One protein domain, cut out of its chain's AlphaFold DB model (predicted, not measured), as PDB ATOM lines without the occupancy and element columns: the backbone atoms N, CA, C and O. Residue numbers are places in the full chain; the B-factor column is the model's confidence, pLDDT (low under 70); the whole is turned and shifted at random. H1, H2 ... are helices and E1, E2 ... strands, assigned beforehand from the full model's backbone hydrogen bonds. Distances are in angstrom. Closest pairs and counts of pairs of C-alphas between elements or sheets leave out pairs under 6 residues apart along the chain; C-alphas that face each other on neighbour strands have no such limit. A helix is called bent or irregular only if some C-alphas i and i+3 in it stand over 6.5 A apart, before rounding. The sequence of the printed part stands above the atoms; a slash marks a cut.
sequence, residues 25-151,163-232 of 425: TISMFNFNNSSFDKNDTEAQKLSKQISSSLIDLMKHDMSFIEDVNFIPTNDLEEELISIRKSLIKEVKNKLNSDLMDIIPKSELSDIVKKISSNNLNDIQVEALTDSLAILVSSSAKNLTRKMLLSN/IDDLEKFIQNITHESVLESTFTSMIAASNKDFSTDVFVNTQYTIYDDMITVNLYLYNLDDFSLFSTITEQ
ATOM      1  N   THR A  25     165.958 205.576 251.255       92.94
ATOM      2  CA  THR A  25     166.403 205.357 252.627       92.94
ATOM      3  C   THR A  25     166.575 203.865 252.872       92.94
ATOM      4  O   THR A  25     165.640 203.072 252.744       92.94
ATOM      5  N   ILE A  26     167.793 203.457 253.213       94.69
ATOM      6  CA  ILE A  26     168.195 202.053 253.255       94.69
ATOM      7  C   ILE A  26     168.540 201.646 254.681       94.69
ATOM      8  O   ILE A  26     169.458 202.183 255.311       94.69
ATOM      9  N   SER A  27     167.860 200.607 255.160       94.81
ATOM     10  CA  SER A  27     168.230 199.903 256.385       94.81
ATOM     11  C   SER A  27     169.134 198.722 256.039       94.81
ATOM     12  O   SER A  27     168.701 197.671 255.571       94.81
ATOM     13  N   MET A  28     170.434 198.899 256.256       93.69
ATOM     14  CA  MET A  28     171.425 197.839 256.081       93.69
ATOM     15  C   MET A  28     172.003 197.494 257.444       93.69
ATOM     16  O   MET A  28     172.773 198.267 258.019       93.69
ATOM     17  N   PHE A  29     171.575 196.353 257.977       87.50
ATOM     18  CA  PHE A  29     172.048 195.861 259.264       87.50
ATOM     19  C   PHE A  29     173.411 195.199 259.116       87.50
ATOM     20  O   PHE A  29     173.813 194.741 258.040       87.50
ATOM     21  N   ASN A  30     174.079 195.093 260.255       83.75
ATOM     22  CA  ASN A  30     175.176 194.166 260.422       83.75
ATOM     23  C   ASN A  30     174.737 192.718 260.129       83.75
ATOM     24  O   ASN A  30     173.544 192.411 260.089       83.75
ATOM     25  N   PHE A  31     175.701 191.829 259.908       80.69
ATOM     26  CA  PHE A  31     175.425 190.471 259.444       80.69
ATOM     27  C   PHE A  31     174.526 189.696 260.406       80.69
ATOM     28  O   PHE A  31     174.922 189.356 261.521       80.69
ATOM     29  N   ASN A  32     173.317 189.377 259.937       68.62
ATOM     30  CA  ASN A  32     172.314 188.652 260.719       68.62
ATOM     31  C   ASN A  32     172.631 187.155 260.813       68.62
ATOM     32  O   ASN A  32     172.173 186.484 261.735       68.62
ATOM     33  N   ASN A  33     173.404 186.628 259.861       76.38
ATOM     34  CA  ASN A  33     173.864 185.247 259.871       76.38
ATOM     35  C   ASN A  33     175.311 185.157 259.371       76.38
ATOM     36  O   ASN A  33     175.697 185.817 258.402       76.38
ATOM     37  N   SER A  34     176.099 184.314 260.033       85.12
ATOM     38  CA  SER A  34     177.481 184.024 259.674       85.12
ATOM     39  C   SER A  34     177.768 182.538 259.834       85.12
ATOM     40  O   SER A  34     177.394 181.925 260.832       85.12
ATOM     41  N   SER A  35     178.453 181.959 258.851       87.88
ATOM     42  CA  SER A  35     178.898 180.567 258.897       87.88
ATOM     43  C   SER A  35     180.393 180.497 258.619       87.88
ATOM     44  O   SER A  35     180.859 180.998 257.602       87.88
ATOM     45  N   PHE A  36     181.162 179.929 259.541       88.31
ATOM     46  CA  PHE A  36     182.603 179.749 259.393       88.31
ATOM     47  C   PHE A  36     183.093 178.632 260.315       88.31
ATOM     48  O   PHE A  36     182.455 178.334 261.332       88.31
ATOM     49  N   ASP A  37     184.226 178.013 259.974       84.50
ATOM     50  CA  ASP A  37     184.845 177.019 260.850       84.50
ATOM     51  C   ASP A  37     185.379 177.698 262.119       84.50
ATOM     52  O   ASP A  37     186.304 178.508 262.091       84.50
ATOM     53  N   LYS A  38     184.794 177.346 263.270       83.25
ATOM     54  CA  LYS A  38     185.217 177.848 264.582       83.25
ATOM     55  C   LYS A  38     186.571 177.296 265.025       83.25
ATOM     56  O   LYS A  38     187.062 177.737 266.054       83.25
ATOM     57  N   ASN A  39     187.178 176.358 264.306       85.94
ATOM     58  CA  ASN A  39     188.540 175.893 264.574       85.94
ATOM     59  C   ASN A  39     189.582 176.599 263.696       85.94
ATOM     60  O   ASN A  39     190.766 176.591 264.034       85.94
ATOM     61  N   ASP A  40     189.152 177.262 262.622       85.81
ATOM     62  CA  ASP A  40     190.019 178.065 261.770       85.81
ATOM     63  C   ASP A  40     190.230 179.454 262.393       85.81
ATOM     64  O   ASP A  40     189.315 180.268 262.544       85.81
ATOM     65  N   THR A  41     191.472 179.720 262.795       85.50
ATOM     66  CA  THR A  41     191.848 180.971 263.462       85.50
ATOM     67  C   THR A  41     191.792 182.173 262.518       85.50
ATOM     68  O   THR A  41     191.449 183.270 262.964       85.50
ATOM     69  N   GLU A  42     192.103 181.995 261.234       83.50
ATOM     70  CA  GLU A  42     192.055 183.081 260.251       83.50
ATOM     71  C   GLU A  42     190.603 183.408 259.898       83.50
ATOM     72  O   GLU A  42     190.205 184.575 259.973       83.50
ATOM     73  N   ALA A  43     189.768 182.388 259.673       86.75
ATOM     74  CA  ALA A  43     188.332 182.582 259.476       86.75
ATOM     75  C   ALA A  43     187.669 183.280 260.678       86.75
ATOM     76  O   ALA A  43     186.869 184.198 260.496       86.75
ATOM     77  N   GLN A  44     188.038 182.919 261.914       87.88
ATOM     78  CA  GLN A  44     187.553 183.593 263.123       87.88
ATOM     79  C   GLN A  44     187.965 185.068 263.211       87.88
ATOM     80  O   GLN A  44     187.159 185.912 263.614       87.88
ATOM     81  N   LYS A  45     189.233 185.389 262.921       87.25
ATOM     82  CA  LYS A  45     189.720 186.777 262.952       87.25
ATOM     83  C   LYS A  45     188.986 187.614 261.915       87.25
ATOM     84  O   LYS A  45     188.470 188.677 262.256       87.25
ATOM     85  N   LEU A  46     188.892 187.103 260.690       88.50
ATOM     86  CA  LEU A  46     188.206 187.779 259.600       88.50
ATOM     87  C   LEU A  46     186.720 187.972 259.909       88.50
ATOM     88  O   LEU A  46     186.206 189.076 259.768       88.50
ATOM     89  N   SER A  47     186.051 186.927 260.401       90.69
ATOM     90  CA  SER A  47     184.654 186.974 260.843       90.69
ATOM     91  C   SER A  47     184.404 188.125 261.823       90.69
ATOM     92  O   SER A  47     183.473 188.906 261.625       90.69
ATOM     93  N   LYS A  48     185.274 188.285 262.832       89.62
ATOM     94  CA  LYS A  48     185.176 189.384 263.803       89.62
ATOM     95  C   LYS A  48     185.302 190.750 263.136       89.62
ATOM     96  O   LYS A  48     184.504 191.631 263.440       89.62
ATOM     97  N   GLN A  49     186.269 190.920 262.233       90.19
ATOM     98  CA  GLN A  49     186.468 192.194 261.539       90.19
ATOM     99  C   GLN A  49     185.293 192.526 260.602       90.19
ATOM    100  O   GLN A  49     184.823 193.665 260.583       90.19
ATOM    101  N   ILE A  50     184.768 191.530 259.880       90.94
ATOM    102  CA  ILE A  50     183.582 191.668 259.023       90.94
ATOM    103  C   ILE A  50     182.393 192.143 259.851       90.94
ATOM    104  O   ILE A  50     181.790 193.165 259.528       90.94
ATOM    105  N   SER A  51     182.110 191.443 260.954       87.31
ATOM    106  CA  SER A  51     180.995 191.772 261.839       87.31
ATOM    107  C   SER A  51     181.153 193.099 262.571       87.31
ATOM    108  O   SER A  51     180.195 193.560 263.163       87.31
ATOM    109  N   SER A  52     182.338 193.709 262.613       85.75
ATOM    110  CA  SER A  52     182.533 194.960 263.353       85.75
ATOM    111  C   SER A  52     182.688 196.189 262.470       85.75
ATOM    112  O   SER A  52     182.728 197.288 263.005       85.75
ATOM    113  N   SER A  53     182.898 196.028 261.159       88.25
ATOM    114  CA  SER A  53     183.328 197.162 260.329       88.25
ATOM    115  C   SER A  53     182.874 197.143 258.875       88.25
ATOM    116  O   SER A  53     182.792 198.210 258.277       88.25
ATOM    117  N   LEU A  54     182.561 195.983 258.284       93.44
ATOM    118  CA  LEU A  54     182.358 195.907 256.832       93.44
ATOM    119  C   LEU A  54     181.161 196.745 256.366       93.44
ATOM    120  O   LEU A  54     181.283 197.486 255.396       93.44
ATOM    121  N   ILE A  55     180.023 196.664 257.059       94.06
ATOM    122  CA  ILE A  55     178.816 197.415 256.681       94.06
ATOM    123  C   ILE A  55     179.030 198.922 256.824       94.06
ATOM    124  O   ILE A  55     178.645 199.679 255.937       94.06
ATOM    125  N   ASP A  56     179.684 199.365 257.897       94.06
ATOM    126  CA  ASP A  56     179.974 200.786 258.096       94.06
ATOM    127  C   ASP A  56     180.970 201.323 257.065       94.06
ATOM    128  O   ASP A  56     180.818 202.455 256.610       94.06
ATOM    129  N   LEU A  57     181.953 200.512 256.656       94.75
ATOM    130  CA  LEU A  57     182.849 200.844 255.547       94.75
ATOM    131  C   LEU A  57     182.063 201.023 254.244       94.75
ATOM    132  O   LEU A  57     182.206 202.055 253.599       94.75
ATOM    133  N   MET A  58     181.172 200.084 253.915       96.00
ATOM    134  CA  MET A  58     180.329 200.184 252.720       96.00
ATOM    135  C   MET A  58     179.457 201.447 252.732       96.00
ATOM    136  O   MET A  58     179.409 202.187 251.752       96.00
ATOM    137  N   LYS A  59     178.778 201.727 253.852       95.56
ATOM    138  CA  LYS A  59     177.948 202.934 254.006       95.56
ATOM    139  C   LYS A  59     178.771 204.213 253.849       95.56
ATOM    140  O   LYS A  59     178.320 205.152 253.201       95.56
ATOM    141  N   HIS A  60     179.968 204.244 254.438       95.12
ATOM    142  CA  HIS A  60     180.893 205.374 254.333       95.12
ATOM    143  C   HIS A  60     181.300 205.625 252.881       95.12
ATOM    144  O   HIS A  60     181.216 206.758 252.413       95.12
ATOM    145  N   ASP A  61     181.654 204.575 252.147       94.94
ATOM    146  CA  ASP A  61     182.109 204.684 250.761       94.94
ATOM    147  C   ASP A  61     181.013 205.142 249.804       94.94
ATOM    148  O   ASP A  61     181.293 205.839 248.835       94.94
ATOM    149  N   MET A  62     179.759 204.799 250.095       95.12
ATOM    150  CA  MET A  62     178.599 205.220 249.307       95.12
ATOM    151  C   MET A  62     178.008 206.566 249.758       95.12
ATOM    152  O   MET A  62     177.095 207.068 249.112       95.12
ATOM    153  N   SER A  63     178.527 207.186 250.824       93.62
ATOM    154  CA  SER A  63     177.961 208.417 251.408       93.62
ATOM    155  C   SER A  63     178.013 209.649 250.497       93.62
ATOM    156  O   SER A  63     177.323 210.633 250.756       93.62
ATOM    157  N   PHE A  64     178.821 209.618 249.433       92.88
ATOM    158  CA  PHE A  64     178.878 210.697 248.444       92.88
ATOM    159  C   PHE A  64     177.721 210.660 247.431       92.88
ATOM    160  O   PHE A  64     177.590 211.599 246.647       92.88
ATOM    161  N   ILE A  65     176.933 209.580 247.399       92.75
ATOM    162  CA  ILE A  65     175.831 209.382 246.452       92.75
ATOM    163  C   ILE A  65     174.571 210.031 247.033       92.75
ATOM    164  O   ILE A  65     173.994 209.520 247.987       92.75
ATOM    165  N   GLU A  66     174.134 211.149 246.449       87.00
ATOM    166  CA  GLU A  66     173.005 211.943 246.969       87.00
ATOM    167  C   GLU A  66     171.671 211.172 246.984       87.00
ATOM    168  O   GLU A  66     170.839 211.401 247.860       87.00
ATOM    169  N   ASP A  67     171.491 210.220 246.064       84.62
ATOM    170  CA  ASP A  67     170.270 209.414 245.926       84.62
ATOM    171  C   ASP A  67     170.148 208.288 246.974       84.62
ATOM    172  O   ASP A  67     169.144 207.569 247.003       84.62
ATOM    173  N   VAL A  68     171.151 208.119 247.846       88.94
ATOM    174  CA  VAL A  68     171.198 207.050 248.849       88.94
ATOM    175  C   VAL A  68     171.356 207.611 250.248       88.94
ATOM    176  O   VAL A  68     172.333 208.285 250.563       88.94
ATOM    177  N   ASN A  69     170.443 207.226 251.137       93.75
ATOM    178  CA  ASN A  69     170.539 207.551 252.550       93.75
ATOM    179  C   ASN A  69     170.573 206.276 253.400       93.75
ATOM    180  O   ASN A  69     169.562 205.600 253.567       93.75
ATOM    181  N   PHE A  70     171.731 205.940 253.967       95.25
ATOM    182  CA  PHE A  70     171.838 204.805 254.882       95.25
ATOM    183  C   PHE A  70     171.504 205.209 256.312       95.25
ATOM    184  O   PHE A  70     172.111 206.125 256.868       95.25
ATOM    185  N   ILE A  71     170.628 204.440 256.959       95.25
ATOM    186  CA  ILE A  71     170.395 204.595 258.397       95.25
ATOM    187  C   ILE A  71     171.664 204.150 259.149       95.25
ATOM    188  O   ILE A  71     172.222 203.084 258.826       95.25
ATOM    189  N   PRO A  72     172.143 204.923 260.143       94.50
ATOM    190  CA  PRO A  72     173.313 204.559 260.933       94.50
ATOM    191  C   PRO A  72     173.173 203.174 261.572       94.50
ATOM    192  O   PRO A  72     172.122 202.807 262.091       94.50
ATOM    193  N   THR A  73     174.249 202.386 261.544       92.31
ATOM    194  CA  THR A  73     174.233 201.006 262.064       92.31
ATOM    195  C   THR A  73     173.915 200.958 263.557       92.31
ATOM    196  O   THR A  73     173.160 200.089 263.976       92.31
ATOM    197  N   ASN A  74     174.405 201.924 264.341       91.69
ATOM    198  CA  ASN A  74     174.115 202.003 265.775       91.69
ATOM    199  C   ASN A  74     172.614 202.169 266.053       91.69
ATOM    200  O   ASN A  74     172.075 201.445 266.886       91.69
ATOM    201  N   ASP A  75     171.932 203.054 265.321       94.25
ATOM    202  CA  ASP A  75     170.497 203.300 265.500       94.25
ATOM    203  C   ASP A  75     169.686 202.035 265.167       94.25
ATOM    204  O   ASP A  75     168.784 201.635 265.907       94.25
ATOM    205  N   LEU A  76     170.064 201.349 264.082       92.75
ATOM    206  CA  LEU A  76     169.479 200.065 263.694       92.75
ATOM    207  C   LEU A  76     169.715 198.982 264.761       92.75
ATOM    208  O   LEU A  76     168.802 198.220 265.082       92.75
ATOM    209  N   GLU A  77     170.924 198.887 265.317       89.44
ATOM    210  CA  GLU A  77     171.270 197.897 266.343       89.44
ATOM    211  C   GLU A  77     170.542 198.152 267.672       89.44
ATOM    212  O   GLU A  77     170.066 197.197 268.298       89.44
ATOM    213  N   GLU A  78     170.399 199.411 268.090       92.19
ATOM    214  CA  GLU A  78     169.629 199.786 269.281       92.19
ATOM    215  C   GLU A  78     168.157 199.372 269.150       92.19
ATOM    216  O   GLU A  78     167.616 198.704 270.045       92.19
ATOM    217  N   GLU A  79     167.537 199.678 268.008       93.31
ATOM    218  CA  GLU A  79     166.166 199.263 267.708       93.31
ATOM    219  C   GLU A  79     166.055 197.731 267.679       93.31
ATOM    220  O   GLU A  79     165.202 197.141 268.346       93.31
ATOM    221  N   LEU A  80     166.975 197.044 266.997       90.12
ATOM    222  CA  LEU A  80     166.991 195.583 266.910       90.12
ATOM    223  C   LEU A  80     167.088 194.915 268.287       90.12
ATOM    224  O   LEU A  80     166.404 193.919 268.548       90.12
ATOM    225  N   ILE A  81     167.908 195.452 269.193       89.38
ATOM    226  CA  ILE A  81     168.010 194.970 270.577       89.38
ATOM    227  C   ILE A  81     166.674 195.151 271.311       89.38
ATOM    228  O   ILE A  81     166.258 194.246 272.046       89.38
ATOM    229  N   SER A  82     165.999 196.287 271.121       91.31
ATOM    230  CA  SER A  82     164.679 196.566 271.703       91.31
ATOM    231  C   SER A  82     163.616 195.573 271.214       91.31
ATOM    232  O   SER A  82     162.933 194.929 272.025       91.31
ATOM    233  N   ILE A  83     163.545 195.359 269.897       90.06
ATOM    234  CA  ILE A  83     162.624 194.412 269.253       90.06
ATOM    235  C   ILE A  83     162.877 192.984 269.735       90.06
ATOM    236  O   ILE A  83     161.946 192.305 270.172       90.06
ATOM    237  N   ARG A  84     164.138 192.530 269.743       87.75
ATOM    238  CA  ARG A  84     164.512 191.185 270.212       87.75
ATOM    239  C   ARG A  84     164.107 190.957 271.667       87.75
ATOM    240  O   ARG A  84     163.509 189.927 271.976       87.75
ATOM    241  N   LYS A  85     164.381 191.912 272.565       87.50
ATOM    242  CA  LYS A  85     163.980 191.825 273.984       87.50
ATOM    243  C   LYS A  85     162.463 191.707 274.134       87.50
ATOM    244  O   LYS A  85     161.992 190.860 274.897       87.50
ATOM    245  N   SER A  86     161.715 192.528 273.400       88.31
ATOM    246  CA  SER A  86     160.250 192.534 273.432       88.31
ATOM    247  C   SER A  86     159.671 191.224 272.898       88.31
ATOM    248  O   SER A  86     158.840 190.609 273.561       88.31
ATOM    249  N   LEU A  87     160.180 190.732 271.768       83.88
ATOM    250  CA  LEU A  87     159.744 189.469 271.177       83.88
ATOM    251  C   LEU A  87     160.022 188.272 272.076       83.88
ATOM    252  O   LEU A  87     159.129 187.462 272.304       83.88
ATOM    253  N   ILE A  88     161.233 188.177 272.631       82.62
ATOM    254  CA  ILE A  88     161.586 187.100 273.562       82.62
ATOM    255  C   ILE A  88     160.618 187.088 274.745       82.62
ATOM    256  O   ILE A  88     160.176 186.019 275.155       82.62
ATOM    257  N   LYS A  89     160.280 188.258 275.299       85.19
ATOM    258  CA  LYS A  89     159.341 188.361 276.420       85.19
ATOM    259  C   LYS A  89     157.948 187.848 276.043       85.19
ATOM    260  O   LYS A  89     157.391 187.040 276.780       85.19
ATOM    261  N   GLU A  90     157.395 188.297 274.921       83.06
ATOM    262  CA  GLU A  90     156.038 187.922 274.502       83.06
ATOM    263  C   GLU A  90     155.945 186.444 274.098       83.06
ATOM    264  O   GLU A  90     155.045 185.741 274.555       83.06
ATOM    265  N   VAL A  91     156.917 185.935 273.330       77.06
ATOM    266  CA  VAL A  91     156.972 184.517 272.942       77.06
ATOM    267  C   VAL A  91     157.135 183.620 274.171       77.06
ATOM    268  O   VAL A  91     156.442 182.614 274.278       77.06
ATOM    269  N   LYS A  92     157.983 183.995 275.141       75.88
ATOM    270  CA  LYS A  92     158.125 183.245 276.402       75.88
ATOM    271  C   LYS A  92     156.833 183.198 277.199       75.88
ATOM    272  O   LYS A  92     156.438 182.123 277.631       75.88
ATOM    273  N   ASN A  93     156.178 184.346 277.386       79.06
ATOM    274  CA  ASN A  93     154.899 184.394 278.089       79.06
ATOM    275  C   ASN A  93     153.892 183.444 277.439       79.06
ATOM    276  O   ASN A  93     153.166 182.757 278.152       79.06
ATOM    277  N   LYS A  94     153.900 183.371 276.102       72.88
ATOM    278  CA  LYS A  94     152.981 182.521 275.360       72.88
ATOM    279  C   LYS A  94     153.316 181.031 275.439       72.88
ATOM    280  O   LYS A  94     152.429 180.215 275.662       72.88
ATOM    281  N   LEU A  95     154.590 180.671 275.298       69.56
ATOM    282  CA  LEU A  95     155.030 179.284 275.456       69.56
ATOM    283  C   LEU A  95     154.782 178.780 276.885       69.56
ATOM    284  O   LEU A  95     154.375 177.640 277.059       69.56
ATOM    285  N   ASN A  96     154.949 179.630 277.900       68.56
ATOM    286  CA  ASN A  96     154.685 179.257 279.291       68.56
ATOM    287  C   ASN A  96     153.188 179.102 279.605       68.56
ATOM    288  O   ASN A  96     152.846 178.302 280.473       68.56
ATOM    289  N   SER A  97     152.298 179.853 278.943       68.25
ATOM    290  CA  SER A  97     150.851 179.741 279.170       68.25
ATOM    291  C   SER A  97     150.220 178.546 278.456       68.25
ATOM    292  O   SER A  97     149.327 177.926 279.022       68.25
ATOM    293  N   ASP A  98     150.701 178.208 277.254       61.12
ATOM    294  CA  ASP A  98     150.020 177.287 276.331       61.12
ATOM    295  C   ASP A  98     150.969 176.244 275.722       61.12
ATOM    296  O   ASP A  98     150.862 175.873 274.558       61.12
ATOM    297  N   LEU A  99     151.915 175.743 276.520       54.19
ATOM    298  CA  LEU A  99     152.962 174.795 276.106       54.19
ATOM    299  C   LEU A  99     152.425 173.515 275.426       54.19
ATOM    300  O   LEU A  99     153.157 172.856 274.688       54.19
ATOM    301  N   MET A 100     151.160 173.163 275.683       52.22
ATOM    302  CA  MET A 100     150.479 171.976 275.148       52.22
ATOM    303  C   MET A 100     149.497 172.278 274.005       52.22
ATOM    304  O   MET A 100     149.015 171.334 273.377       52.22
ATOM    305  N   ASP A 101     149.216 173.551 273.716       58.53
ATOM    306  CA  ASP A 101     148.198 173.964 272.748       58.53
ATOM    307  C   ASP A 101     148.812 174.606 271.494       58.53
ATOM    308  O   ASP A 101     149.895 175.193 271.496       58.53
ATOM    309  N   ILE A 102     148.102 174.482 270.368       65.88
ATOM    310  CA  ILE A 102     148.487 175.133 269.112       65.88
ATOM    311  C   ILE A 102     148.241 176.635 269.262       65.88
ATOM    312  O   ILE A 102     147.088 177.054 269.356       65.88
ATOM    313  N   ILE A 103     149.304 177.445 269.224       72.44
ATOM    314  CA  ILE A 103     149.190 178.909 269.253       72.44
ATOM    315  C   ILE A 103     148.466 179.385 267.973       72.44
ATOM    316  O   ILE A 103     148.990 179.187 266.871       72.44
ATOM    317  N   PRO A 104     147.278 180.011 268.073       79.94
ATOM    318  CA  PRO A 104     146.542 180.522 266.920       79.94
ATOM    319  C   PRO A 104     147.311 181.614 266.163       79.94
ATOM    320  O   PRO A 104     147.925 182.495 266.765       79.94
ATOM    321  N   LYS A 105     147.188 181.634 264.826       81.56
ATOM    322  CA  LYS A 105     147.804 182.668 263.964       81.56
ATOM    323  C   LYS A 105     147.382 184.093 264.361       81.56
ATOM    324  O   LYS A 105     148.192 185.008 264.281       81.56
ATOM    325  N   SER A 106     146.144 184.282 264.824       85.81
ATOM    326  CA  SER A 106     145.648 185.585 265.294       85.81
ATOM    327  C   SER A 106     146.445 186.128 266.478       85.81
ATOM    328  O   SER A 106     146.759 187.310 266.509       85.81
ATOM    329  N   GLU A 107     146.842 185.269 267.414       84.75
ATOM    330  CA  GLU A 107     147.600 185.693 268.591       84.75
ATOM    331  C   GLU A 107     149.062 185.998 268.243       84.75
ATOM    332  O   GLU A 107     149.649 186.934 268.782       84.75
ATOM    333  N   LEU A 108     149.644 185.263 267.289       84.75
ATOM    334  CA  LEU A 108     150.951 185.610 266.722       84.75
ATOM    335  C   LEU A 108     150.907 186.964 265.999       84.75
ATOM    336  O   LEU A 108     151.835 187.760 266.131       84.75
ATOM    337  N   SER A 109     149.813 187.253 265.290       87.38
ATOM    338  CA  SER A 109     149.591 188.556 264.656       87.38
ATOM    339  C   SER A 109     149.510 189.683 265.685       87.38
ATOM    340  O   SER A 109     150.133 190.730 265.499       87.38
ATOM    341  N   ASP A 110     148.827 189.458 266.810       88.88
ATOM    342  CA  ASP A 110     148.757 190.426 267.908       88.88
ATOM    343  C   ASP A 110     150.139 190.697 268.524       88.88
ATOM    344  O   ASP A 110     150.467 191.849 268.821       88.88
ATOM    345  N   ILE A 111     150.987 189.670 268.656       86.56
ATOM    346  CA  ILE A 111     152.384 189.825 269.093       86.56
ATOM    347  C   ILE A 111     153.164 190.713 268.108       86.56
ATOM    348  O   ILE A 111     153.821 191.664 268.537       86.56
ATOM    349  N   VAL A 112     153.066 190.454 266.799       87.06
ATOM    350  CA  VAL A 112     153.741 191.252 265.753       87.06
ATOM    351  C   VAL A 112     153.277 192.711 265.778       87.06
ATOM    352  O   VAL A 112     154.104 193.627 265.797       87.06
ATOM    353  N   LYS A 113     151.962 192.948 265.843       89.50
ATOM    354  CA  LYS A 113     151.379 194.296 265.941       89.50
ATOM    355  C   LYS A 113     151.850 195.029 267.192       89.50
ATOM    356  O   LYS A 113     152.228 196.196 267.122       89.50
ATOM    357  N   LYS A 114     151.885 194.340 268.333       90.12
ATOM    358  CA  LYS A 114     152.340 194.907 269.604       90.12
ATOM    359  C   LYS A 114     153.817 195.299 269.566       90.12
ATOM    360  O   LYS A 114     154.152 196.403 269.980       90.12
ATOM    361  N   ILE A 115     154.688 194.420 269.074       87.50
ATOM    362  CA  ILE A 115     156.143 194.653 269.047       87.50
ATOM    363  C   ILE A 115     156.510 195.754 268.055       87.50
ATOM    364  O   ILE A 115     157.368 196.578 268.347       87.50
ATOM    365  N   SER A 116     155.819 195.814 266.921       85.31
ATOM    366  CA  SER A 116     155.986 196.885 265.936       85.31
ATOM    367  C   SER A 116     155.279 198.194 266.306       85.31
ATOM    368  O   SER A 116     155.244 199.114 265.497       85.31
ATOM    369  N   SER A 117     154.671 198.299 267.493       86.19
ATOM    370  CA  SER A 117     153.894 199.476 267.915       86.19
ATOM    371  C   SER A 117     152.764 199.870 266.947       86.19
ATOM    372  O   SER A 117     152.416 201.043 266.831       86.19
ATOM    373  N   ASN A 118     152.159 198.891 266.264       84.75
ATOM    374  CA  ASN A 118     151.162 199.075 265.201       84.75
ATOM    375  C   ASN A 118     151.658 199.939 264.027       84.75
ATOM    376  O   ASN A 118     150.884 200.677 263.411       84.75
ATOM    377  N   ASN A 119     152.957 199.886 263.733       85.44
ATOM    378  CA  ASN A 119     153.542 200.638 262.625       85.44
ATOM    379  C   ASN A 119     153.440 199.924 261.277       85.44
ATOM    380  O   ASN A 119     153.602 200.573 260.250       85.44
ATOM    381  N   LEU A 120     153.148 198.626 261.291       88.25
ATOM    382  CA  LEU A 120     153.072 197.791 260.102       88.25
ATOM    383  C   LEU A 120     151.681 197.835 259.464       88.25
ATOM    384  O   LEU A 120     150.666 197.866 260.165       88.25
ATOM    385  N   ASN A 121     151.638 197.773 258.137       88.75
ATOM    386  CA  ASN A 121     150.420 197.533 257.373       88.75
ATOM    387  C   ASN A 121     149.998 196.049 257.438       88.75
ATOM    388  O   ASN A 121     150.741 195.192 257.916       88.75
ATOM    389  N   ASP A 122     148.794 195.727 256.959       88.56
ATOM    390  CA  ASP A 122     148.245 194.370 257.076       88.56
ATOM    391  C   ASP A 122     149.083 193.306 256.341       88.56
ATOM    392  O   ASP A 122     149.241 192.200 256.858       88.56
ATOM    393  N   ILE A 123     149.666 193.648 255.186       88.19
ATOM    394  CA  ILE A 123     150.511 192.741 254.387       88.19
ATOM    395  C   ILE A 123     151.795 192.414 255.155       88.19
ATOM    396  O   ILE A 123     152.147 191.248 255.332       88.19
ATOM    397  N   GLN A 124     152.459 193.446 255.674       88.38
ATOM    398  CA  GLN A 124     153.651 193.326 256.507       88.38
ATOM    399  C   GLN A 124     153.373 192.496 257.762       88.38
ATOM    400  O   GLN A 124     154.146 191.599 258.102       88.38
ATOM    401  N   VAL A 125     152.256 192.763 258.451       90.12
ATOM    402  CA  VAL A 125     151.855 191.985 259.628       90.12
ATOM    403  C   VAL A 125     151.644 190.523 259.257       90.12
ATOM    404  O   VAL A 125     152.107 189.654 259.993       90.12
ATOM    405  N   GLU A 126     150.967 190.222 258.150       87.06
ATOM    406  CA  GLU A 126     150.724 188.846 257.718       87.06
ATOM    407  C   GLU A 126     152.031 188.099 257.414       87.06
ATOM    408  O   GLU A 126     152.265 187.033 257.992       87.06
ATOM    409  N   ALA A 127     152.918 188.690 256.606       83.50
ATOM    410  CA  ALA A 127     154.211 188.104 256.247       83.50
ATOM    411  C   ALA A 127     155.087 187.816 257.481       83.50
ATOM    412  O   ALA A 127     155.696 186.747 257.625       83.50
ATOM    413  N   LEU A 128     155.110 188.759 258.424       85.88
ATOM    414  CA  LEU A 128     155.842 188.619 259.677       85.88
ATOM    415  C   LEU A 128     155.176 187.608 260.623       85.88
ATOM    416  O   LEU A 128     155.872 186.852 261.301       85.88
ATOM    417  N   THR A 129     153.845 187.521 260.632       85.50
ATOM    418  CA  THR A 129     153.110 186.514 261.413       85.50
ATOM    419  C   THR A 129     153.456 185.100 260.947       85.50
ATOM    420  O   THR A 129     153.709 184.230 261.781       85.50
ATOM    421  N   ASP A 130     153.519 184.867 259.635       79.12
ATOM    422  CA  ASP A 130     153.900 183.565 259.079       79.12
ATOM    423  C   ASP A 130     155.354 183.211 259.414       79.12
ATOM    424  O   ASP A 130     155.649 182.082 259.818       79.12
ATOM    425  N   SER A 131     156.251 184.196 259.357       79.75
ATOM    426  CA  SER A 131     157.647 184.029 259.774       79.75
ATOM    427  C   SER A 131     157.767 183.662 261.259       79.75
ATOM    428  O   SER A 131     158.506 182.742 261.619       79.75
ATOM    429  N   LEU A 132     157.003 184.329 262.132       80.12
ATOM    430  CA  LEU A 132     156.959 184.019 263.561       80.12
ATOM    431  C   LEU A 132     156.369 182.627 263.822       80.12
ATOM    432  O   LEU A 132     156.879 181.902 264.674       80.12
ATOM    433  N   ALA A 133     155.340 182.221 263.075       78.25
ATOM    434  CA  ALA A 133     154.750 180.889 263.189       78.25
ATOM    435  C   ALA A 133     155.758 179.785 262.837       78.25
ATOM    436  O   ALA A 133     155.866 178.793 263.563       78.25
ATOM    437  N   ILE A 134     156.538 179.973 261.766       74.00
ATOM    438  CA  ILE A 134     157.622 179.056 261.385       74.00
ATOM    439  C   ILE A 134     158.683 179.002 262.485       74.00
ATOM    440  O   ILE A 134     159.099 177.908 262.871       74.00
ATOM    441  N   LEU A 135     159.089 180.158 263.019       72.06
ATOM    442  CA  LEU A 135     160.065 180.242 264.103       72.06
ATOM    443  C   LEU A 135     159.582 179.451 265.320       72.06
ATOM    444  O   LEU A 135     160.246 178.497 265.718       72.06
ATOM    445  N   VAL A 136     158.388 179.756 265.833       72.50
ATOM    446  CA  VAL A 136     157.780 179.068 266.981       72.50
ATOM    447  C   VAL A 136     157.652 177.560 266.729       72.50
ATOM    448  O   VAL A 136     158.026 176.761 267.587       72.50
ATOM    449  N   SER A 137     157.200 177.150 265.541       71.44
ATOM    450  CA  SER A 137     157.075 175.735 265.169       71.44
ATOM    451  C   SER A 137     158.429 175.020 265.122       71.44
ATOM    452  O   SER A 137     158.575 173.913 265.646       71.44
ATOM    453  N   SER A 138     159.446 175.650 264.532       66.19
ATOM    454  CA  SER A 138     160.800 175.095 264.449       66.19
ATOM    455  C   SER A 138     161.449 174.972 265.831       66.19
ATOM    456  O   SER A 138     162.033 173.931 266.146       66.19
ATOM    457  N   SER A 139     161.269 175.984 266.686       66.50
ATOM    458  CA  SER A 139     161.703 175.982 268.078       66.50
ATOM    459  C   SER A 139     161.027 174.854 268.859       66.50
ATOM    460  O   SER A 139     161.719 174.088 269.530       66.50
ATOM    461  N   ALA A 140     159.710 174.678 268.706       68.38
ATOM    462  CA  ALA A 140     158.958 173.594 269.336       68.38
ATOM    463  C   ALA A 140     159.413 172.206 268.849       68.38
ATOM    464  O   ALA A 140     159.658 171.312 269.654       68.38
ATOM    465  N   LYS A 141     159.625 172.019 267.539       67.81
ATOM    466  CA  LYS A 141     160.141 170.757 266.978       67.81
ATOM    467  C   LYS A 141     161.541 170.424 267.500       67.81
ATOM    468  O   LYS A 141     161.819 169.269 267.826       67.81
ATOM    469  N   ASN A 142     162.428 171.417 267.570       63.38
ATOM    470  CA  ASN A 142     163.777 171.250 268.111       63.38
ATOM    471  C   ASN A 142     163.749 170.933 269.609       63.38
ATOM    472  O   ASN A 142     164.499 170.058 270.047       63.38
ATOM    473  N   LEU A 143     162.859 171.586 270.362       63.34
ATOM    474  CA  LEU A 143     162.560 171.267 271.756       63.34
ATOM    475  C   LEU A 143     162.163 169.791 271.893       63.34
ATOM    476  O   LEU A 143     162.868 169.039 272.561       63.34
ATOM    477  N   THR A 144     161.131 169.336 271.177       65.19
ATOM    478  CA  THR A 144     160.676 167.937 271.229       65.19
ATOM    479  C   THR A 144     161.781 166.954 270.847       65.19
ATOM    480  O   THR A 144     161.989 165.961 271.539       65.19
ATOM    481  N   ARG A 145     162.532 167.218 269.769       64.94
ATOM    482  CA  ARG A 145     163.622 166.333 269.328       64.94
ATOM    483  C   ARG A 145     164.706 166.205 270.392       64.94
ATOM    484  O   ARG A 145     165.142 165.093 270.665       64.94
ATOM    485  N   LYS A 146     165.164 167.315 270.970       61.97
ATOM    486  CA  LYS A 146     166.233 167.270 271.969       61.97
ATOM    487  C   LYS A 146     165.753 166.662 273.294       61.97
ATOM    488  O   LYS A 146     166.528 165.932 273.894       61.97
ATOM    489  N   MET A 147     164.485 166.848 273.681       63.72
ATOM    490  CA  MET A 147     163.871 166.120 274.808       63.72
ATOM    491  C   MET A 147     163.789 164.604 274.555       63.72
ATOM    492  O   MET A 147     163.996 163.804 275.462       63.72
ATOM    493  N   LEU A 148     163.504 164.177 273.319       64.25
ATOM    494  CA  LEU A 148     163.531 162.756 272.953       64.25
ATOM    495  C   LEU A 148     164.958 162.190 272.966       64.25
ATOM    496  O   LEU A 148     165.161 161.062 273.406       64.25
ATOM    497  N   LEU A 149     165.944 162.965 272.505       63.34
ATOM    498  CA  LEU A 149     167.344 162.538 272.455       63.34
ATOM    499  C   LEU A 149     168.013 162.512 273.834       63.34
ATOM    500  O   LEU A 149     168.788 161.594 274.102       63.34
ATOM    501  N   SER A 150     167.666 163.435 274.740       58.28
ATOM    502  CA  SER A 150     168.118 163.386 276.138       58.28
ATOM    503  C   SER A 150     167.664 162.111 276.851       58.28
ATOM    504  O   SER A 150     168.344 161.647 277.760       58.28
ATOM    505  N   ASN A 151     166.565 161.500 276.394       54.47
ATOM    506  CA  ASN A 151     166.094 160.204 276.882       54.47
ATOM    507  C   ASN A 151     166.827 159.003 276.251       54.47
ATOM    508  O   ASN A 151     166.641 157.882 276.716       54.47
ATOM    509  N   ILE A 163     160.330 170.887 285.018       59.41
ATOM    510  CA  ILE A 163     159.746 172.102 284.431       59.41
ATOM    511  C   ILE A 163     160.826 173.192 284.287       59.41
ATOM    512  O   ILE A 163     160.862 173.877 283.271       59.41
ATOM    513  N   ASP A 164     161.773 173.282 285.224       57.59
ATOM    514  CA  ASP A 164     162.909 174.211 285.150       57.59
ATOM    515  C   ASP A 164     163.846 173.919 283.965       57.59
ATOM    516  O   ASP A 164     164.390 174.843 283.351       57.59
ATOM    517  N   ASP A 165     164.053 172.642 283.627       55.44
ATOM    518  CA  ASP A 165     164.841 172.254 282.455       55.44
ATOM    519  C   ASP A 165     164.116 172.655 281.173       55.44
ATOM    520  O   ASP A 165     164.741 173.223 280.280       55.44
ATOM    521  N   LEU A 166     162.797 172.445 281.112       61.75
ATOM    522  CA  LEU A 166     161.938 172.886 280.012       61.75
ATOM    523  C   LEU A 166     161.979 174.414 279.841       61.75
ATOM    524  O   LEU A 166     162.159 174.899 278.725       61.75
ATOM    525  N   GLU A 167     161.885 175.176 280.931       65.25
ATOM    526  CA  GLU A 167     161.941 176.641 280.916       65.25
ATOM    527  C   GLU A 167     163.304 177.169 280.449       65.25
ATOM    528  O   GLU A 167     163.361 178.038 279.575       65.25
ATOM    529  N   LYS A 168     164.418 176.614 280.954       63.78
ATOM    530  CA  LYS A 168     165.772 176.952 280.471       63.78
ATOM    531  C   LYS A 168     165.954 176.587 279.000       63.78
ATOM    532  O   LYS A 168     166.635 177.302 278.262       63.78
ATOM    533  N   PHE A 169     165.338 175.498 278.552       59.38
ATOM    534  CA  PHE A 169     165.421 175.045 277.169       59.38
ATOM    535  C   PHE A 169     164.637 175.929 276.205       59.38
ATOM    536  O   PHE A 169     165.166 176.339 275.171       59.38
ATOM    537  N   ILE A 170     163.398 176.265 276.572       63.09
ATOM    538  CA  ILE A 170     162.565 177.251 275.881       63.09
ATOM    539  C   ILE A 170     163.304 178.580 275.834       63.09
ATOM    540  O   ILE A 170     163.361 179.216 274.784       63.09
ATOM    541  N   GLN A 171     163.929 178.981 276.941       64.94
ATOM    542  CA  GLN A 171     164.714 180.200 277.012       64.94
ATOM    543  C   GLN A 171     165.886 180.197 276.029       64.94
ATOM    544  O   GLN A 171     166.032 181.179 275.306       64.94
ATOM    545  N   ASN A 172     166.673 179.123 275.959       63.94
ATOM    546  CA  ASN A 172     167.826 179.052 275.061       63.94
ATOM    547  C   ASN A 172     167.406 178.977 273.588       63.94
ATOM    548  O   ASN A 172     167.890 179.767 272.783       63.94
ATOM    549  N   ILE A 173     166.446 178.113 273.238       61.78
ATOM    550  CA  ILE A 173     165.992 177.961 271.846       61.78
ATOM    551  C   ILE A 173     165.262 179.212 271.351       61.78
ATOM    552  O   ILE A 173     165.488 179.629 270.217       61.78
ATOM    553  N   THR A 174     164.408 179.829 272.176       65.06
ATOM    554  CA  THR A 174     163.721 181.077 271.801       65.06
ATOM    555  C   THR A 174     164.737 182.194 271.611       65.06
ATOM    556  O   THR A 174     164.615 182.974 270.675       65.06
ATOM    557  N   HIS A 175     165.757 182.266 272.468       68.25
ATOM    558  CA  HIS A 175     166.801 183.273 272.342       68.25
ATOM    559  C   HIS A 175     167.612 183.094 271.052       68.25
ATOM    560  O   HIS A 175     167.700 184.042 270.280       68.25
ATOM    561  N   GLU A 176     168.119 181.889 270.776       65.31
ATOM    562  CA  GLU A 176     168.867 181.582 269.545       65.31
ATOM    563  C   GLU A 176     168.023 181.842 268.289       65.31
ATOM    564  O   GLU A 176     168.428 182.600 267.410       65.31
ATOM    565  N   SER A 177     166.796 181.308 268.246       65.69
ATOM    566  CA  SER A 177     165.923 181.416 267.067       65.69
ATOM    567  C   SER A 177     165.518 182.866 266.777       65.69
ATOM    568  O   SER A 177     165.406 183.256 265.620       65.69
ATOM    569  N   VAL A 178     165.295 183.680 267.816       70.50
ATOM    570  CA  VAL A 178     164.965 185.106 267.667       70.50
ATOM    571  C   VAL A 178     166.181 185.922 267.232       70.50
ATOM    572  O   VAL A 178     166.038 186.825 266.411       70.50
ATOM    573  N   LEU A 179     167.369 185.623 267.760       65.94
ATOM    574  CA  LEU A 179     168.591 186.344 267.407       65.94
ATOM    575  C   LEU A 179     168.990 186.123 265.944       65.94
ATOM    576  O   LEU A 179     169.346 187.085 265.271       65.94
ATOM    577  N   GLU A 180     168.879 184.898 265.440       64.75
ATOM    578  CA  GLU A 180     169.280 184.548 264.068       64.75
ATOM    579  C   GLU A 180     168.211 184.890 263.013       64.75
ATOM    580  O   GLU A 180     168.430 184.753 261.807       64.75
ATOM    581  N   SER A 181     167.033 185.351 263.443       70.31
ATOM    582  CA  SER A 181     165.902 185.571 262.548       70.31
ATOM    583  C   SER A 181     165.950 186.927 261.846       70.31
ATOM    584  O   SER A 181     165.858 187.984 262.477       70.31
ATOM    585  N   THR A 182     165.955 186.881 260.509       74.56
ATOM    586  CA  THR A 182     165.794 188.045 259.615       74.56
ATOM    587  C   THR A 182     164.512 188.838 259.901       74.56
ATOM    588  O   THR A 182     164.487 190.052 259.714       74.56
ATOM    589  N   PHE A 183     163.470 188.186 260.429       80.12
ATOM    590  CA  PHE A 183     162.208 188.837 260.795       80.12
ATOM    591  C   PHE A 183     162.394 189.924 261.869       80.12
ATOM    592  O   PHE A 183     161.700 190.937 261.834       80.12
ATOM    593  N   THR A 184     163.338 189.762 262.806       84.44
ATOM    594  CA  THR A 184     163.559 190.792 263.840       84.44
ATOM    595  C   THR A 184     164.118 192.077 263.249       84.44
ATOM    596  O   THR A 184     163.678 193.165 263.617       84.44
ATOM    597  N   SER A 185     165.020 191.947 262.279       88.00
ATOM    598  CA  SER A 185     165.597 193.066 261.542       88.00
ATOM    599  C   SER A 185     164.571 193.735 260.626       88.00
ATOM    600  O   SER A 185     164.574 194.955 260.533       88.00
ATOM    601  N   MET A 186     163.636 192.982 260.030       89.12
ATOM    602  CA  MET A 186     162.518 193.554 259.257       89.12
ATOM    603  C   MET A 186     161.585 194.414 260.122       89.12
ATOM    604  O   MET A 186     161.192 195.505 259.712       89.12
ATOM    605  N   ILE A 187     161.261 193.966 261.343       88.06
ATOM    606  CA  ILE A 187     160.470 194.780 262.279       88.06
ATOM    607  C   ILE A 187     161.238 196.042 262.677       88.06
ATOM    608  O   ILE A 187     160.664 197.126 262.644       88.06
ATOM    609  N   ALA A 188     162.523 195.909 263.017       90.38
ATOM    610  CA  ALA A 188     163.357 197.049 263.395       90.38
ATOM    611  C   ALA A 188     163.493 198.072 262.249       90.38
ATOM    612  O   ALA A 188     163.351 199.271 262.470       90.38
ATOM    613  N   ALA A 189     163.677 197.603 261.010       90.50
ATOM    614  CA  ALA A 189     163.709 198.437 259.807       90.50
ATOM    615  C   ALA A 189     162.418 199.241 259.590       90.50
ATOM    616  O   ALA A 189     162.459 200.325 259.012       90.50
ATOM    617  N   SER A 190     161.287 198.711 260.065       89.81
ATOM    618  CA  SER A 190     159.952 199.304 259.929       89.81
ATOM    619  C   SER A 190     159.627 200.338 261.009       89.81
ATOM    620  O   SER A 190     158.477 200.777 261.121       89.81
ATOM    621  N   ASN A 191     160.601 200.724 261.840       89.56
ATOM    622  CA  ASN A 191     160.419 201.856 262.735       89.56
ATOM    623  C   ASN A 191     160.119 203.118 261.898       89.56
ATOM    624  O   ASN A 191     160.864 203.473 260.985       89.56
ATOM    625  N   LYS A 192     159.004 203.792 262.211       84.38
ATOM    626  CA  LYS A 192     158.534 204.989 261.497       84.38
ATOM    627  C   LYS A 192     159.565 206.113 261.488       84.38
ATOM    628  O   LYS A 192     159.624 206.853 260.512       84.38
ATOM    629  N   ASP A 193     160.377 206.214 262.537       88.38
ATOM    630  CA  ASP A 193     161.400 207.255 262.657       88.38
ATOM    631  C   ASP A 193     162.498 207.110 261.594       88.38
ATOM    632  O   ASP A 193     163.125 208.096 261.216       88.38
ATOM    633  N   PHE A 194     162.695 205.900 261.063       89.44
ATOM    634  CA  PHE A 194     163.685 205.640 260.026       89.44
ATOM    635  C   PHE A 194     163.199 205.961 258.616       89.44
ATOM    636  O   PHE A 194     164.033 206.249 257.766       89.44
ATOM    637  N   SER A 195     161.883 205.941 258.359       89.00
ATOM    638  CA  SER A 195     161.317 206.154 257.011       89.00
ATOM    639  C   SER A 195     162.014 205.310 255.930       89.00
ATOM    640  O   SER A 195     162.313 205.793 254.846       89.00
ATOM    641  N   THR A 196     162.331 204.060 256.268       90.06
ATOM    642  CA  THR A 196     163.042 203.120 255.400       90.06
ATOM    643  C   THR A 196     162.215 202.792 254.148       90.06
ATOM    644  O   THR A 196     161.029 202.498 254.258       90.06
ATOM    645  N   ASP A 197     162.864 202.736 252.986       91.69
ATOM    646  CA  ASP A 197     162.280 202.258 251.724       91.69
ATOM    647  C   ASP A 197     162.754 200.832 251.404       91.69
ATOM    648  O   ASP A 197     161.977 199.956 251.020       91.69
ATOM    649  N   VAL A 198     164.053 200.573 251.610       93.88
ATOM    650  CA  VAL A 198     164.692 199.289 251.298       93.88
ATOM    651  C   VAL A 198     165.323 198.680 252.544       93.88
ATOM    652  O   VAL A 198     166.105 199.313 253.258       93.88
ATOM    653  N   PHE A 199     165.020 197.407 252.783       92.69
ATOM    654  CA  PHE A 199     165.681 196.597 253.800       92.69
ATOM    655  C   PHE A 199     166.706 195.664 253.157       92.69
ATOM    656  O   PHE A 199     166.379 194.872 252.275       92.69
ATOM    657  N   VAL A 200     167.954 195.735 253.625       93.62
ATOM    658  CA  VAL A 200     169.058 194.892 253.159       93.62
ATOM    659  C   VAL A 200     169.452 193.925 254.267       93.62
ATOM    660  O   VAL A 200     170.060 194.300 255.273       93.62
ATOM    661  N   ASN A 201     169.132 192.651 254.058       90.69
ATOM    662  CA  ASN A 201     169.586 191.571 254.922       90.69
ATOM    663  C   ASN A 201     170.941 191.050 254.444       90.69
ATOM    664  O   ASN A 201     171.095 190.710 253.271       90.69
ATOM    665  N   THR A 202     171.898 190.931 255.358       91.31
ATOM    666  CA  THR A 202     173.280 190.580 255.035       91.31
ATOM    667  C   THR A 202     173.676 189.251 255.673       91.31
ATOM    668  O   THR A 202     173.404 188.982 256.848       91.31
ATOM    669  N   GLN A 203     174.315 188.387 254.883       92.12
ATOM    670  CA  GLN A 203     174.845 187.098 255.333       92.12
ATOM    671  C   GLN A 203     176.232 186.857 254.745       92.12
ATOM    672  O   GLN A 203     176.498 187.255 253.611       92.12
ATOM    673  N   TYR A 204     177.096 186.155 255.479       93.56
ATOM    674  CA  TYR A 204     178.361 185.679 254.921       93.56
ATOM    675  C   TYR A 204     178.695 184.245 255.321       93.56
ATOM    676  O   TYR A 204     178.251 183.724 256.346       93.56
ATOM    677  N   THR A 205     179.504 183.600 254.491       94.25
ATOM    678  CA  THR A 205     180.096 182.291 254.765       94.25
ATOM    679  C   THR A 205     181.586 182.332 254.460       94.25
ATOM    680  O   THR A 205     181.968 182.821 253.399       94.25
ATOM    681  N   ILE A 206     182.408 181.828 255.381       92.56
ATOM    682  CA  ILE A 206     183.847 181.625 255.191       92.56
ATOM    683  C   ILE A 206     184.120 180.123 255.216       92.56
ATOM    684  O   ILE A 206     183.831 179.455 256.209       92.56
ATOM    685  N   TYR A 207     184.661 179.596 254.125       90.50
ATOM    686  CA  TYR A 207     184.978 178.178 253.978       90.50
ATOM    687  C   TYR A 207     186.158 178.007 253.019       90.50
ATOM    688  O   TYR A 207     186.145 178.618 251.953       90.50
ATOM    689  N   ASP A 208     187.154 177.195 253.385       85.75
ATOM    690  CA  ASP A 208     188.348 176.905 252.571       85.75
ATOM    691  C   ASP A 208     188.988 178.164 251.941       85.75
ATOM    692  O   ASP A 208     189.105 178.276 250.720       85.75
ATOM    693  N   ASP A 209     189.348 179.154 252.770       85.94
ATOM    694  CA  ASP A 209     189.920 180.455 252.362       85.94
ATOM    695  C   ASP A 209     189.058 181.304 251.407       85.94
ATOM    696  O   ASP A 209     189.502 182.336 250.886       85.94
ATOM    697  N   MET A 210     187.806 180.908 251.187       91.75
ATOM    698  CA  MET A 210     186.836 181.642 250.388       91.75
ATOM    699  C   MET A 210     185.825 182.324 251.293       91.75
ATOM    700  O   MET A 210     185.310 181.738 252.242       91.75
ATOM    701  N   ILE A 211     185.481 183.553 250.939       93.94
ATOM    702  CA  ILE A 211     184.370 184.288 251.519       93.94
ATOM    703  C   ILE A 211     183.275 184.453 250.469       93.94
ATOM    704  O   ILE A 211     183.534 184.864 249.339       93.94
ATOM    705  N   THR A 212     182.043 184.143 250.862       95.31
ATOM    706  CA  THR A 212     180.828 184.435 250.097       95.31
ATOM    707  C   THR A 212     179.962 185.379 250.910       95.31
ATOM    708  O   THR A 212     179.679 185.092 252.072       95.31
ATOM    709  N   VAL A 213     179.531 186.484 250.312       95.75
ATOM    710  CA  VAL A 213     178.613 187.450 250.919       95.75
ATOM    711  C   VAL A 213     177.338 187.508 250.093       95.75
ATOM    712  O   VAL A 213     177.388 187.597 248.865       95.75
ATOM    713  N   ASN A 214     176.204 187.466 250.787       95.06
ATOM    714  CA  ASN A 214     174.877 187.605 250.212       95.06
ATOM    715  C   ASN A 214     174.190 188.841 250.793       95.06
ATOM    716  O   ASN A 214     174.112 188.987 252.017       95.06
ATOM    717  N   LEU A 215     173.669 189.695 249.917       95.69
ATOM    718  CA  LEU A 215     172.763 190.787 250.258       95.69
ATOM    719  C   LEU A 215     171.393 190.458 249.666       95.69
ATOM    720  O   LEU A 215     171.271 190.236 248.464       95.69
ATOM    721  N   TYR A 216     170.370 190.430 250.507       93.44
ATOM    722  CA  TYR A 216     168.987 190.219 250.092       93.44
ATOM    723  C   TYR A 216     168.235 191.532 250.261       93.44
ATOM    724  O   TYR A 216     168.168 192.055 251.378       93.44
ATOM    725  N   LEU A 217     167.720 192.067 249.158       94.50
ATOM    726  CA  LEU A 217     167.096 193.381 249.102       94.50
ATOM    727  C   LEU A 217     165.578 193.216 249.080       94.50
ATOM    728  O   LEU A 217     165.017 192.617 248.158       94.50
ATOM    729  N   TYR A 218     164.929 193.752 250.104       92.00
ATOM    730  CA  TYR A 218     163.489 193.681 250.286       92.00
ATOM    731  C   TYR A 218     162.867 195.060 250.142       92.00
ATOM    732  O   TYR A 218     163.404 196.042 250.663       92.00
ATOM    733  N   ASN A 219     161.716 195.117 249.479       90.94
ATOM    734  CA  ASN A 219     160.860 196.288 249.530       90.94
ATOM    735  C   ASN A 219     160.237 196.329 250.926       90.94
ATOM    736  O   ASN A 219     159.675 195.328 251.377       90.94
ATOM    737  N   LEU A 220     160.375 197.447 251.637       89.94
ATOM    738  CA  LEU A 220     159.823 197.519 252.977       89.94
ATOM    739  C   LEU A 220     158.292 197.512 252.969       89.94
ATOM    740  O   LEU A 220     157.715 196.949 253.891       89.94
ATOM    741  N   ASP A 221     157.632 198.048 251.939       87.62
ATOM    742  CA  ASP A 221     156.169 198.182 251.884       87.62
ATOM    743  C   ASP A 221     155.431 196.846 252.041       87.62
ATOM    744  O   ASP A 221     154.359 196.790 252.649       87.62
ATOM    745  N   ASP A 222     155.997 195.763 251.511       85.62
ATOM    746  CA  ASP A 222     155.376 194.437 251.489       85.62
ATOM    747  C   ASP A 222     156.313 193.292 251.914       85.62
ATOM    748  O   ASP A 222     155.898 192.132 251.929       85.62
ATOM    749  N   PHE A 223     157.564 193.599 252.277       87.50
ATOM    750  CA  PHE A 223     158.640 192.633 252.530       87.50
ATOM    751  C   PHE A 223     158.898 191.654 251.379       87.50
ATOM    752  O   PHE A 223     159.442 190.566 251.593       87.50
ATOM    753  N   SER A 224     158.545 192.020 250.148       88.94
ATOM    754  CA  SER A 224     158.894 191.223 248.980       88.94
ATOM    755  C   SER A 224     160.395 191.318 248.705       88.94
ATOM    756  O   SER A 224     160.986 192.398 248.674       88.94
ATOM    757  N   LEU A 225     161.035 190.162 248.516       91.00
ATOM    758  CA  LEU A 225     162.409 190.088 248.029       91.00
ATOM    759  C   LEU A 225     162.407 190.467 246.547       91.00
ATOM    760  O   LEU A 225     161.864 189.718 245.734       91.00
ATOM    761  N   PHE A 226     163.029 191.589 246.194       93.75
ATOM    762  CA  PHE A 226     163.106 192.021 244.796       93.75
ATOM    763  C   PHE A 226     164.462 191.726 244.154       93.75
ATOM    764  O   PHE A 226     164.521 191.540 242.941       93.75
ATOM    765  N   SER A 227     165.541 191.631 244.939       94.81
ATOM    766  CA  SER A 227     166.865 191.303 244.405       94.81
ATOM    767  C   SER A 227     167.744 190.543 245.398       94.81
ATOM    768  O   SER A 227     167.561 190.591 246.615       94.81
ATOM    769  N   THR A 228     168.704 189.790 244.863       96.00
ATOM    770  CA  THR A 228     169.730 189.073 245.626       96.00
ATOM    771  C   THR A 228     171.087 189.299 244.982       96.00
ATOM    772  O   THR A 228     171.306 188.959 243.819       96.00
ATOM    773  N   ILE A 229     172.020 189.824 245.768       97.00
ATOM    774  CA  ILE A 229     173.404 190.048 245.368       97.00
ATOM    775  C   ILE A 229     174.262 188.997 246.051       97.00
ATOM    776  O   ILE A 229     174.387 188.993 247.272       97.00
ATOM    777  N   THR A 230     174.898 188.145 245.255       96.38
ATOM    778  CA  THR A 230     175.901 187.192 245.733       96.38
ATOM    779  C   THR A 230     177.252 187.541 245.129       96.38
ATOM    780  O   THR A 230     177.388 187.669 243.907       96.38
ATOM    781  N   GLU A 231     178.262 187.669 245.982       95.56
ATOM    782  CA  GLU A 231     179.656 187.778 245.568       95.56
ATOM    783  C   GLU A 231     180.539 186.839 246.380       95.56
ATOM    784  O   GLU A 231     180.335 186.625 247.575       95.56
ATOM    785  N   GLN A 232     181.540 186.284 245.703       94.50
ATOM    786  CA  GLN A 232     182.461 185.316 246.272       94.50
ATOM    787  C   GLN A 232     183.890 185.630 245.833       94.50
ATOM    788  O   GLN A 232     184.154 185.944 244.668       94.50
TER     789      GLN A 232
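AT A GLANCE: This is residues 25 to 151 and 163 to 232 of the 425 residues of an uncharacterized protein of Candidatus Marinimicrobia bacterium (UniProt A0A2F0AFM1). Two lobes make this domain: a twisted sheet of six strands with the bent helix H1 along it, and a group of mostly crossed helices, H2 to H5, that reaches away from the sheet. The short helix H6 sits between the lobes, over strand E4 and packed on H2. The printed part has 197 residues, with six named helices and six named strands in the order E1 E2 H1 E3 H2 H3 H4 H5 H6 E4 E5 E6. The class is mixed, helices and strands, and the sheet is branched, with parallel and antiparallel pairs. The whole is compact, with a radius of gyration of the C-alphas of 18.1 A and spans of 54 by 44 by 26 A.

HOW THE PARTS SIT: Start at E1, residues 25 to 28: parallel to it are E3, residues 68 to 70, on one side, where N 26 and O 69 are 2.8 A apart, and E4, residues 198 to 207, on the other side, where N 200 and O 27 are 2.8 A apart. E2, residues 33 to 36, is also parallel to E4, with N 206 and O 35 at 2.8 A. E4, E5, residues 210 to 219, and E6, residues 225 to 232, form a meander, each strand the antiparallel neighbour of the one before; look for N 205 and O 212 at 2.8 A, and N 215 and O 229 at 2.8 A. H1, residues 41 to 62, was assigned as one helix by its hydrogen bonds but is bent: C-alphas 52 and 55 are 8.0 A apart, and its arms H1a, residues 41 to 52, and H1b, residues 55 to 62, stand at a steep tilt of 58 degrees. H1a is on the sheet at a height of 9.6 A, and H1b is on it over E1. H6, residues 182 to 189, is on the opposite face from H1b. H2, residues 73 to 97, touches H6 with residues 76 to 84 alone, closest at C-alphas 80 and 188, 5.3 A. H2 forms a helical hairpin with H3, residues 105 to 115, closest at C-alphas 86 and 115, 6.4 A. H5, residues 163 to 179, touches H2, closest at C-alphas 88 and 175, 6.6 A, and H4, residues 122 to 150, closest at C-alphas 173 and 139, 6.0 A. In each helix or arm, every O i to N i+4 pair is within hydrogen-bond range.

IN THESE COORDINATES: Find C-alpha 25 at (166.403, 205.357, 252.627), where E1 begins. H2 runs 35.9 A, and H4 runs 41.5 A from C-alpha 122 at (148.245, 194.370, 257.076). E4 spans 29.4 A and E5 29.8 A; E6 ends at C-alpha 232, (182.461, 185.316, 246.272).

THE WHOLE: The C-alphas of Glu 66 and Asn 151, the two farthest apart, are 60.2 A apart. Residues 152 to 162 are not printed, and C-alphas 151 and 163 are 15.5 A apart across the cut. Of the links that are printed whole, none is long. Mean pLDDT of the printed part is 83.0; 40 residues are under 70, among them 138 to 151 and 163 to 177.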